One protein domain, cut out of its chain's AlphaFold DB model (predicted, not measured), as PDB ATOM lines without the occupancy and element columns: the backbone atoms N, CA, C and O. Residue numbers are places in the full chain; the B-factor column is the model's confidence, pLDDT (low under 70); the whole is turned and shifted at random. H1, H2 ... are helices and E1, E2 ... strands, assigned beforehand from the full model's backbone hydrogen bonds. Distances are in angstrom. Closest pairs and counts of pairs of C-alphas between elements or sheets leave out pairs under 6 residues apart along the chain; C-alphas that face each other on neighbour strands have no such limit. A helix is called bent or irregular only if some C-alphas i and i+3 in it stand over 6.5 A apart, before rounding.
ATOM      1  N   VAL A   3      87.605 144.677 106.660       93.62
ATOM      2  CA  VAL A   3      86.545 145.018 105.705       93.62
ATOM      3  C   VAL A   3      85.326 145.500 106.481       93.62
ATOM      4  O   VAL A   3      84.872 144.815 107.398       93.62
ATOM      5  N   GLU A   4      84.826 146.694 106.153       95.50
ATOM      6  CA  GLU A   4      83.585 147.227 106.726       95.50
ATOM      7  C   GLU A   4      82.403 146.476 106.117       95.50
ATOM      8  O   GLU A   4      82.330 146.336 104.896       95.50
ATOM      9  N   ILE A   5      81.482 146.003 106.955       97.62
ATOM     10  CA  ILE A   5      80.279 145.311 106.489       97.62
ATOM     11  C   ILE A   5      79.099 146.289 106.517       97.62
ATOM     12  O   ILE A   5      78.824 146.860 107.583       97.62
ATOM     13  N   PRO A   6      78.385 146.476 105.391       96.50
ATOM     14  CA  PRO A   6      77.207 147.331 105.327       96.50
ATOM     15  C   PRO A   6      76.129 146.924 106.348       96.50
ATOM     16  O   PRO A   6      75.939 145.725 106.581       96.50
ATOM     17  N   PRO A   7      75.408 147.884 106.960       96.06
ATOM     18  CA  PRO A   7      74.380 147.602 107.966       96.06
ATOM     19  C   PRO A   7      73.312 146.585 107.544       96.06
ATOM     20  O   PRO A   7      72.859 145.791 108.369       96.06
ATOM     21  N   GLU A   8      72.921 146.579 106.270       96.38
ATOM     22  CA  GLU A   8      71.970 145.627 105.689       96.38
ATOM     23  C   GLU A   8      72.428 144.164 105.812       96.38
ATOM     24  O   GLU A   8      71.597 143.274 106.005       96.38
ATOM     25  N   ASP A   9      73.741 143.933 105.823       97.25
ATOM     26  CA  ASP A   9      74.365 142.609 105.843       97.25
ATOM     27  C   ASP A   9      74.918 142.221 107.220       97.25
ATOM     28  O   ASP A   9      75.525 141.165 107.391       97.25
ATOM     29  N   TRP A  10      74.638 143.004 108.268       96.44
ATOM     30  CA  TRP A  10      75.019 142.646 109.643       96.44
ATOM     31  C   TRP A  10      74.359 141.362 110.148       96.44
ATOM     32  O   TRP A  10      74.823 140.795 111.138       96.44
ATOM     33  N   HIS A  11      73.302 140.901 109.480       94.94
ATOM     34  CA  HIS A  11      72.665 139.617 109.753       94.94
ATOM     35  C   HIS A  11      73.574 138.416 109.435       94.94
ATOM     36  O   HIS A  11      73.348 137.346 109.992       94.94
ATOM     37  N   LEU A  12      74.613 138.603 108.606       95.19
ATOM     38  CA  LEU A  12      75.653 137.605 108.318       95.19
ATOM     39  C   LEU A  12      76.702 137.501 109.436       95.19
ATOM     40  O   LEU A  12      77.527 136.593 109.442       95.19
ATOM     41  N   LEU A  13      76.719 138.460 110.366       96.06
ATOM     42  CA  LEU A  13      77.748 138.557 111.390       96.06
ATOM     43  C   LEU A  13      77.249 138.010 112.730       96.06
ATOM     44  O   LEU A  13      76.196 138.446 113.215       96.06
ATOM     45  N   PRO A  14      78.038 137.168 113.417       94.00
ATOM     46  CA  PRO A  14      77.662 136.657 114.725       94.00
ATOM     47  C   PRO A  14      77.509 137.785 115.748       94.00
ATOM     48  O   PRO A  14      78.103 138.868 115.648       94.00
ATOM     49  N   LYS A  15      76.703 137.526 116.777       93.56
ATOM     50  CA  LYS A  15      76.555 138.444 117.904       93.56
ATOM     51  C   LYS A  15      77.795 138.370 118.792       93.56
ATOM     52  O   LYS A  15      78.143 137.303 119.284       93.56
ATOM     53  N   VAL A  16      78.396 139.520 119.072       93.62
ATOM     54  CA  VAL A  16      79.516 139.609 120.015       93.62
ATOM     55  C   VAL A  16      78.994 139.667 121.450       93.62
ATOM     56  O   VAL A  16      78.089 140.442 121.779       93.62
ATOM     57  N   SER A  17      79.545 138.811 122.309       90.19
ATOM     58  CA  SER A  17      79.203 138.746 123.731       90.19
ATOM     59  C   SER A  17      79.553 140.046 124.457       90.19
ATOM     60  O   SER A  17      80.532 140.718 124.143       90.19
ATOM     61  N   ARG A  18      78.766 140.409 125.477       88.81
ATOM     62  CA  ARG A  18      79.014 141.630 126.258       88.81
ATOM     63  C   ARG A  18      80.408 141.585 126.899       88.81
ATOM     64  O   ARG A  18      80.737 140.612 127.569       88.81
ATOM     65  N   GLY A  19      81.172 142.669 126.755       86.62
ATOM     66  CA  GLY A  19      82.530 142.786 127.304       86.62
ATOM     67  C   GLY A  19      83.630 142.220 126.401       86.62
ATOM     68  O   GLY A  19      84.763 142.094 126.849       86.62
ATOM     69  N   ARG A  20      83.295 141.866 125.156       88.88
ATOM     70  CA  ARG A  20      84.231 141.434 124.117       88.88
ATOM     71  C   ARG A  20      84.205 142.430 122.963       88.88
ATOM     72  O   ARG A  20      83.141 142.964 122.650       88.88
ATOM     73  N   ASP A  21      85.352 142.618 122.318       90.88
ATOM     74  CA  ASP A  21      85.484 143.529 121.172       90.88
ATOM     75  C   ASP A  21      85.168 142.834 119.839       90.88
ATOM     76  O   ASP A  21      84.708 143.472 118.889       90.88
ATOM     77  N   SER A  22      85.344 141.513 119.777       94.06
ATOM     78  CA  SER A  22      85.033 140.688 118.611       94.06
ATOM     79  C   SER A  22      84.670 139.242 118.992       94.06
ATOM     80  O   SER A  22      84.603 138.864 120.174       94.06
ATOM     81  N   VAL A  23      84.355 138.448 117.970       94.62
ATOM     82  CA  VAL A  23      84.149 137.001 118.049       94.62
ATOM     83  C   VAL A  23      84.654 136.345 116.761       94.62
ATOM     84  O   VAL A  23      84.477 136.918 115.681       94.62
ATOM     85  N   ASN A  24      85.270 135.164 116.874       95.06
ATOM     86  CA  ASN A  24      85.617 134.340 115.714       95.06
ATOM     87  C   ASN A  24      84.336 133.942 114.975       95.06
ATOM     88  O   ASN A  24      83.329 133.625 115.613       95.06
ATOM     89  N   ILE A  25      84.352 134.029 113.648       95.50
ATOM     90  CA  ILE A  25      83.214 133.588 112.841       95.50
ATOM     91  C   ILE A  25      83.337 132.089 112.583       95.50
ATOM     92  O   ILE A  25      84.447 131.578 112.426       95.50
ATOM     93  N   ASP A  26      82.205 131.395 112.531       94.44
ATOM     94  CA  ASP A  26      82.178 129.983 112.173       94.44
ATOM     95  C   ASP A  26      82.317 129.783 110.653       94.44
ATOM     96  O   ASP A  26      82.339 130.729 109.859       94.44
ATOM     97  N   VAL A  27      82.426 128.518 110.248       94.50
ATOM     98  CA  VAL A  27      82.587 128.118 108.842       94.50
ATOM     99  C   VAL A  27      81.384 128.534 107.986       94.50
ATOM    100  O   VAL A  27      81.542 128.820 106.800       94.50
ATOM    101  N   GLU A  28      80.179 128.585 108.561       94.75
ATOM    102  CA  GLU A  28      78.974 128.977 107.828       94.75
ATOM    103  C   GLU A  28      78.981 130.480 107.525       94.75
ATOM    104  O   GLU A  28      78.759 130.882 106.382       94.75
ATOM    105  N   ALA A  29      79.286 131.311 108.520       95.62
ATOM    106  CA  ALA A  29      79.424 132.749 108.348       95.62
ATOM    107  C   ALA A  29      80.592 133.102 107.409       95.62
ATOM    108  O   ALA A  29      80.452 134.008 106.587       95.62
ATOM    109  N   GLU A  30      81.720 132.381 107.479       96.12
ATOM    110  CA  GLU A  30      82.846 132.542 106.542       96.12
ATOM    111  C   GLU A  30      82.405 132.302 105.089       96.12
ATOM    112  O   GLU A  30      82.640 133.149 104.225       96.12
ATOM    113  N   ASP A  31      81.701 131.200 104.824       94.62
ATOM    114  CA  ASP A  31      81.189 130.859 103.492       94.62
ATOM    115  C   ASP A  31      80.144 131.873 102.989       94.62
ATOM    116  O   ASP A  31      80.178 132.288 101.827       94.62
ATOM    117  N   GLN A  32      79.237 132.333 103.856       95.56
ATOM    118  CA  GLN A  32      78.246 133.352 103.496       95.56
ATOM    119  C   GLN A  32      78.900 134.696 103.144       95.56
ATOM    120  O   GLN A  32      78.543 135.309 102.133       95.56
ATOM    121  N   LEU A  33      79.882 135.142 103.934       96.19
ATOM    122  CA  LEU A  33      80.624 136.379 103.681       96.19
ATOM    123  C   LEU A  33      81.495 136.283 102.422       96.19
ATOM    124  O   LEU A  33      81.618 137.265 101.687       96.19
ATOM    125  N   GLU A  34      82.071 135.111 102.141       93.94
ATOM    126  CA  GLU A  34      82.800 134.870 100.896       93.94
ATOM    127  C   GLU A  34      81.864 134.952  99.680       93.94
ATOM    128  O   GLU A  34      82.179 135.629  98.698       93.94
ATOM    129  N   LYS A  35      80.696 134.300  99.742       93.00
ATOM    130  CA  LYS A  35      79.686 134.319  98.668       93.00
ATOM    131  C   LYS A  35      79.125 135.713  98.414       93.00
ATOM    132  O   LYS A  35      78.852 136.052  97.264       93.00
ATOM    133  N   ALA A  36      78.981 136.516  99.465       94.38
ATOM    134  CA  ALA A  36      78.607 137.924  99.366       94.38
ATOM    135  C   ALA A  36      79.734 138.811  98.796       94.38
ATOM    136  O   ALA A  36      79.486 139.953  98.419       94.38
ATOM    137  N   GLY A  37      80.964 138.292  98.687       92.75
ATOM    138  CA  GLY A  37      82.111 138.998  98.117       92.75
ATOM    139  C   GLY A  37      82.844 139.916  99.097       92.75
ATOM    140  O   GLY A  37      83.668 140.716  98.662       92.75
ATOM    141  N   TYR A  38      82.573 139.808 100.402       95.00
ATOM    142  CA  TYR A  38      83.216 140.644 101.421       95.00
ATOM    143  C   TYR A  38      84.625 140.176 101.777       95.00
ATOM    144  O   TYR A  38      85.498 140.999 102.047       95.00
ATOM    145  N   ILE A  39      84.856 138.863 101.783       94.12
ATOM    146  CA  ILE A  39      86.144 138.269 102.148       94.12
ATOM    147  C   ILE A  39      86.622 137.282 101.085       94.12
ATOM    148  O   ILE A  39      85.855 136.779 100.266       94.12
ATOM    149  N   ILE A  40      87.922 136.996 101.109       91.81
ATOM    150  CA  ILE A  40      88.576 136.041 100.202       91.81
ATOM    151  C   ILE A  40      88.262 134.572 100.528       91.81
ATOM    152  O   ILE A  40      88.577 133.707  99.718       91.81
ATOM    153  N   GLY A  41      87.635 134.311 101.680       91.56
ATOM    154  CA  GLY A  41      87.211 132.985 102.122       91.56
ATOM    155  C   GLY A  41      88.229 132.270 103.009       91.56
ATOM    156  O   GLY A  41      89.112 132.892 103.615       91.56
ATOM    157  N   ARG A  42      88.076 130.945 103.079       93.00
ATOM    158  CA  ARG A  42      88.909 130.051 103.893       93.00
ATOM    159  C   ARG A  42      90.365 130.048 103.433       93.00
ATOM    160  O   ARG A  42      90.628 130.040 102.234       93.00
ATOM    161  N   LEU A  43      91.314 129.992 104.368       91.25
ATOM    162  CA  LEU A  43      92.743 129.824 104.052       91.25
ATOM    163  C   LEU A  43      93.148 128.342 104.005       91.25
ATOM    164  O   LEU A  43      92.395 127.471 104.436       91.25
ATOM    165  N   GLN A  44      94.363 128.063 103.516       87.88
ATOM    166  CA  GLN A  44      94.951 126.713 103.451       87.88
ATOM    167  C   GLN A  44      94.964 125.984 104.809       87.88
ATOM    168  O   GLN A  44      94.738 124.775 104.847       87.88
ATOM    169  N   ARG A  45      95.178 126.706 105.919       84.88
ATOM    170  CA  ARG A  45      95.077 126.173 107.287       84.88
ATOM    171  C   ARG A  45      94.530 127.196 108.276       84.88
ATOM    172  O   ARG A  45      94.654 128.405 108.078       84.88
ATOM    173  N   VAL A  46      93.998 126.703 109.391       87.06
ATOM    174  CA  VAL A  46      93.607 127.506 110.559       87.06
ATOM    175  C   VAL A  46      94.641 127.274 111.663       87.06
ATOM    176  O   VAL A  46      94.631 126.244 112.332       87.06
ATOM    177  N   ILE A  47      95.573 128.216 111.835       82.62
ATOM    178  CA  ILE A  47      96.641 128.097 112.847       82.62
ATOM    179  C   ILE A  47      96.025 128.193 114.248       82.62
ATOM    180  O   ILE A  47      95.180 129.051 114.481       82.62
ATOM    181  N   PHE A  48      96.432 127.324 115.178       80.31
ATOM    182  CA  PHE A  48      95.823 127.210 116.515       80.31
ATOM    183  C   PHE A  48      94.312 126.922 116.482       80.31
ATOM    184  O   PHE A  48      93.567 127.451 117.305       80.31
ATOM    185  N   HIS A  49      93.852 126.123 115.514       84.75
ATOM    186  CA  HIS A  49      92.465 125.666 115.479       84.75
ATOM    187  C   HIS A  49      92.088 124.966 116.790       84.75
ATOM    188  O   HIS A  49      92.742 124.004 117.203       84.75
ATOM    189  N   ASP A  50      91.010 125.440 117.405       81.31
ATOM    190  CA  ASP A  50      90.427 124.874 118.617       81.31
ATOM    191  C   ASP A  50      88.896 124.983 118.502       81.31
ATOM    192  O   ASP A  50      88.384 126.109 118.446       81.31
ATOM    193  N   PRO A  51      88.168 123.852 118.392       85.44
ATOM    194  CA  PRO A  51      86.735 123.845 118.120       85.44
ATOM    195  C   PRO A  51      85.921 124.743 119.059       85.44
ATOM    196  O   PRO A  51      85.933 124.577 120.280       85.44
ATOM    197  N   GLY A  52      85.164 125.677 118.483       83.31
ATOM    198  CA  GLY A  52      84.329 126.633 119.215       83.31
ATOM    199  C   GLY A  52      85.096 127.781 119.883       83.31
ATOM    200  O   GLY A  52      84.481 128.611 120.556       83.31
ATOM    201  N   ILE A  53      86.419 127.844 119.709       83.88
ATOM    202  CA  ILE A  53      87.270 128.962 120.138       83.88
ATOM    203  C   ILE A  53      87.847 129.683 118.915       83.88
ATOM    204  O   ILE A  53      87.737 130.906 118.813       83.88
ATOM    205  N   LYS A  54      88.454 128.931 117.990       89.25
ATOM    206  CA  LYS A  54      88.993 129.420 116.716       89.25
ATOM    207  C   LYS A  54      88.698 128.404 115.613       89.25
ATOM    208  O   LYS A  54      89.528 127.549 115.307       89.25
ATOM    209  N   ASP A  55      87.518 128.535 115.021       90.19
ATOM    210  CA  ASP A  55      87.039 127.697 113.921       90.19
ATOM    211  C   ASP A  55      87.582 128.185 112.566       90.19
ATOM    212  O   ASP A  55      87.892 127.378 111.690       90.19
ATOM    213  N   THR A  56      87.766 129.501 112.403       94.50
ATOM    214  CA  THR A  56      88.274 130.125 111.164       94.50
ATOM    215  C   THR A  56      89.422 131.109 111.434       94.50
ATOM    216  O   THR A  56      89.810 131.352 112.581       94.50
ATOM    217  N   ASN A  57      89.990 131.704 110.378       94.94
ATOM    218  CA  ASN A  57      90.962 132.807 110.494       94.94
ATOM    219  C   ASN A  57      90.299 134.194 110.476       94.94
ATOM    220  O   ASN A  57      90.980 135.199 110.277       94.94
ATOM    221  N   TRP A  58      88.980 134.265 110.647       95.69
ATOM    222  CA  TRP A  58      88.233 135.509 110.549       95.69
ATOM    223  C   TRP A  58      87.484 135.802 111.841       95.69
ATOM    224  O   TRP A  58      86.935 134.917 112.497       95.69
ATOM    225  N   SER A  59      87.432 137.078 112.200       96.44
ATOM    226  CA  SER A  59      86.636 137.552 113.328       96.44
ATOM    227  C   SER A  59      85.811 138.762 112.927       96.44
ATOM    228  O   SER A  59      86.222 139.568 112.090       96.44
ATOM    229  N   ALA A  60      84.645 138.888 113.552       96.56
ATOM    230  CA  ALA A  60      83.757 140.027 113.392       96.56
ATOM    231  C   ALA A  60      83.763 140.883 114.660       96.56
ATOM    232  O   ALA A  60      83.654 140.366 115.775       96.56
ATOM    233  N   THR A  61      83.851 142.204 114.506       95.88
ATOM    234  CA  THR A  61      83.789 143.133 115.639       95.88
ATOM    235  C   THR A  61      82.370 143.262 116.185       95.88
ATOM    236  O   THR A  61      81.367 143.029 115.490       95.88
ATOM    237  N   ALA A  62      82.272 143.711 117.434       94.69
ATOM    238  CA  ALA A  62      81.062 144.352 117.924       94.69
ATOM    239  C   ALA A  62      80.776 145.618 117.088       94.69
ATOM    240  O   ALA A  62      81.661 146.102 116.370       94.69
ATOM    241  N   PRO A  63      79.554 146.167 117.143       94.12
ATOM    242  CA  PRO A  63      79.311 147.514 116.651       94.12
ATOM    243  C   PRO A  63      80.217 148.531 117.358       94.12
ATOM    244  O   PRO A  63      80.281 148.573 118.588       94.12
ATOM    245  N   VAL A  64      80.936 149.334 116.576       92.44
ATOM    246  CA  VAL A  64      81.848 150.377 117.054       92.44
ATOM    247  C   VAL A  64      81.359 151.722 116.540       92.44
ATOM    248  O   VAL A  64      81.247 151.929 115.334       92.44
ATOM    249  N   THR A  65      81.082 152.657 117.446       94.38
ATOM    250  CA  THR A  65      80.740 154.037 117.083       94.38
ATOM    251  C   THR A  65      82.010 154.830 116.794       94.38
ATOM    252  O   THR A  65      82.851 155.016 117.674       94.38
ATOM    253  N   GLY A  66      82.153 155.295 115.553       91.69
ATOM    254  CA  GLY A  66      83.260 156.157 115.149       91.69
ATOM    255  C   GLY A  66      83.171 157.564 115.761       91.69
ATOM    256  O   GLY A  66      82.121 157.956 116.276       91.69
ATOM    257  N   PRO A  67      84.243 158.378 115.675       94.06
ATOM    258  CA  PRO A  67      84.223 159.782 116.110       94.06
ATOM    259  C   PRO A  67      83.180 160.646 115.383       94.06
ATOM    260  O   PRO A  67      82.806 161.711 115.864       94.06
ATOM    261  N   ASP A  68      82.719 160.181 114.224       95.69
ATOM    262  CA  ASP A  68      81.643 160.766 113.427       95.69
ATOM    263  C   ASP A  68      80.233 160.367 113.901       95.69
ATOM    264  O   ASP A  68      79.243 160.800 113.316       95.69
ATOM    265  N   GLY A  69      80.123 159.554 114.955       96.25
ATOM    266  CA  GLY A  69      78.857 159.060 115.492       96.25
ATOM    267  C   GLY A  69      78.239 157.913 114.690       96.25
ATOM    268  O   GLY A  69      77.158 157.450 115.048       96.25
ATOM    269  N   VAL A  70      78.902 157.441 113.629       96.19
ATOM    270  CA  VAL A  70      78.401 156.345 112.795       96.19
ATOM    271  C   VAL A  70      78.864 155.014 113.373       96.19
ATOM    272  O   VAL A  70      80.052 154.796 113.627       96.19
ATOM    273  N   GLU A  71      77.908 154.120 113.587       96.25
ATOM    274  CA  GLU A  71      78.149 152.763 114.061       96.25
ATOM    275  C   GLU A  71      78.573 151.859 112.897       96.25
ATOM    276  O   GLU A  71      77.923 151.831 111.854       96.25
ATOM    277  N   ARG A  72      79.679 151.134 113.072       96.56
ATOM    278  CA  ARG A  72      80.270 150.259 112.052       96.56
ATOM    279  C   ARG A  72      80.578 148.889 112.621       96.56
ATOM    280  O   ARG A  72      80.888 148.755 113.805       96.56
ATOM    281  N   ARG A  73      80.568 147.880 111.756       96.81
ATOM    282  CA  ARG A  73      81.083 146.543 112.055       96.81
ATOM    283  C   ARG A  73      82.086 146.136 110.998       96.81
ATOM    284  O   ARG A  73      81.941 146.486 109.829       96.81
ATOM    285  N   TRP A  74      83.077 145.376 111.430       96.19
ATOM    286  CA  TRP A  74      84.175 144.953 110.582       96.19
ATOM    287  C   TRP A  74      84.364 143.454 110.667       96.19
ATOM    288  O   TRP A  74      84.184 142.861 111.731       96.19
ATOM    289  N   VAL A  75      84.790 142.871 109.556       96.88
ATOM    290  CA  VAL A  75      85.343 141.522 109.500       96.88
ATOM    291  C   VAL A  75      86.819 141.647 109.164       96.88
ATOM    292  O   VAL A  75      87.197 142.413 108.275       96.88
ATOM    293  N   TYR A  76      87.673 140.939 109.890       95.69
ATOM    294  CA  TYR A  76      89.114 141.009 109.682       95.69
ATOM    295  C   TYR A  76      89.761 139.635 109.734       95.69
ATOM    296  O   TYR A  76      89.312 138.739 110.449       95.69
ATOM    297  N   LEU A  77      90.832 139.504 108.956       94.94
ATOM    298  CA  LEU A  77      91.667 138.314 108.913       94.94
ATOM    299  C   LEU A  77      92.669 138.352 110.068       94.94
ATOM    300  O   LEU A  77      93.296 139.387 110.302       94.94
ATOM    301  N   HIS A  78      92.856 137.220 110.738       93.31
ATOM    302  CA  HIS A  78      93.909 136.976 111.715       93.31
ATOM    303  C   HIS A  78      94.380 135.512 111.621       93.31
ATOM    304  O   HIS A  78      93.601 134.574 111.783       93.31
TER     305      HIS A  78
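This is residues 3 to 78 of the 526 residues of the protein "Maltose alpha-D-glucosyltransferase" of Propionibacteriaceae bacterium (UniProt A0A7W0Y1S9). This is a small twisted antiparallel sheet of four strands, with two short helices packed on one face: H2 crosses over E3, while H1 lies beside the strands. At one end of the longest axis is the turn of the E3 and E4 hairpin, and at the other is the long loop of residues 36 to 57, which has no named element. The printed part has 76 residues, with two named helices and four named strands in the order E1 H1 E2 H2 E3 E4, and the sheet's order is E1, E4, E3, E2. The class is mixed, helices and strands, though under half of the residues, 32, are in named elements. The whole is compact, with a radius of gyration of the C-alphas of 12.4 A and spans of 38 by 28 by 18 A.

Start at edge strand E1, residues 3 to 5, antiparallel to inner strand E4, residues 71 to 77; look for N 3 and O 75, 2.8 A apart and within hydrogen-bond range. E4 is staggered: it pairs with E1 over residues 73 to 75 and with inner strand E3, residues 58 to 61, over residues 75 to 77. E3 and E4 form an antiparallel hairpin, with N 61 and O 74 at 2.9 A. On the other side of E3 is edge strand E2, residues 22 to 24, also antiparallel, with N 60 and O 23 at 2.9 A. E1 and E2 are apart. Now turn to H1, residues 7 to 12, which is on the sheet at a height of 7.7 A and only just over none of its strands: 2 of its C-alphas fall on E1. Its closest C-alphas to E4 are those of Trp 10 and Arg 73, 7.6 A apart. On the same face, H2, residues 27 to 35, has a height over the sheet of 9.8 A and lies over E3, across the strands at 87 degrees on the local plane. H1 and H2 only just touch, with 3 pairs of C-alphas within 8 A, the closest being those of Leu 12 and Ala 29, 6.1 A apart; they stand at a steep tilt of 42 degrees, opposite ways. In H2 every O i to N i+4 pair is within hydrogen-bond range; in H1 it is 0 of 2, beside 2 of 3 O i to N i+3 pairs.

Find C-alpha 3 at (86.545, 145.018, 105.705), where E1 begins and runs 6.3 A. H1 spans 10.1 A and is irregular, with C-alphas 8 and 11 lying 7.3 A apart. E2 spans 7.0 A; H2 begins at C-alpha 27, (82.587, 128.118, 108.842), and spans 12.3 A. E3 spans 10.2 A, and E4, the longest strand, runs 20.4 A to C-alpha 77 at (91.667, 138.314, 108.913).

The C-alphas farthest apart are those of Gln 44 and Gly 69, at 38.1 A. The link from H2 to E3, 22 residues, is long, and the printed part has no cut. The mean pLDDT of the printed part is 93.0, and no printed residue is under 70.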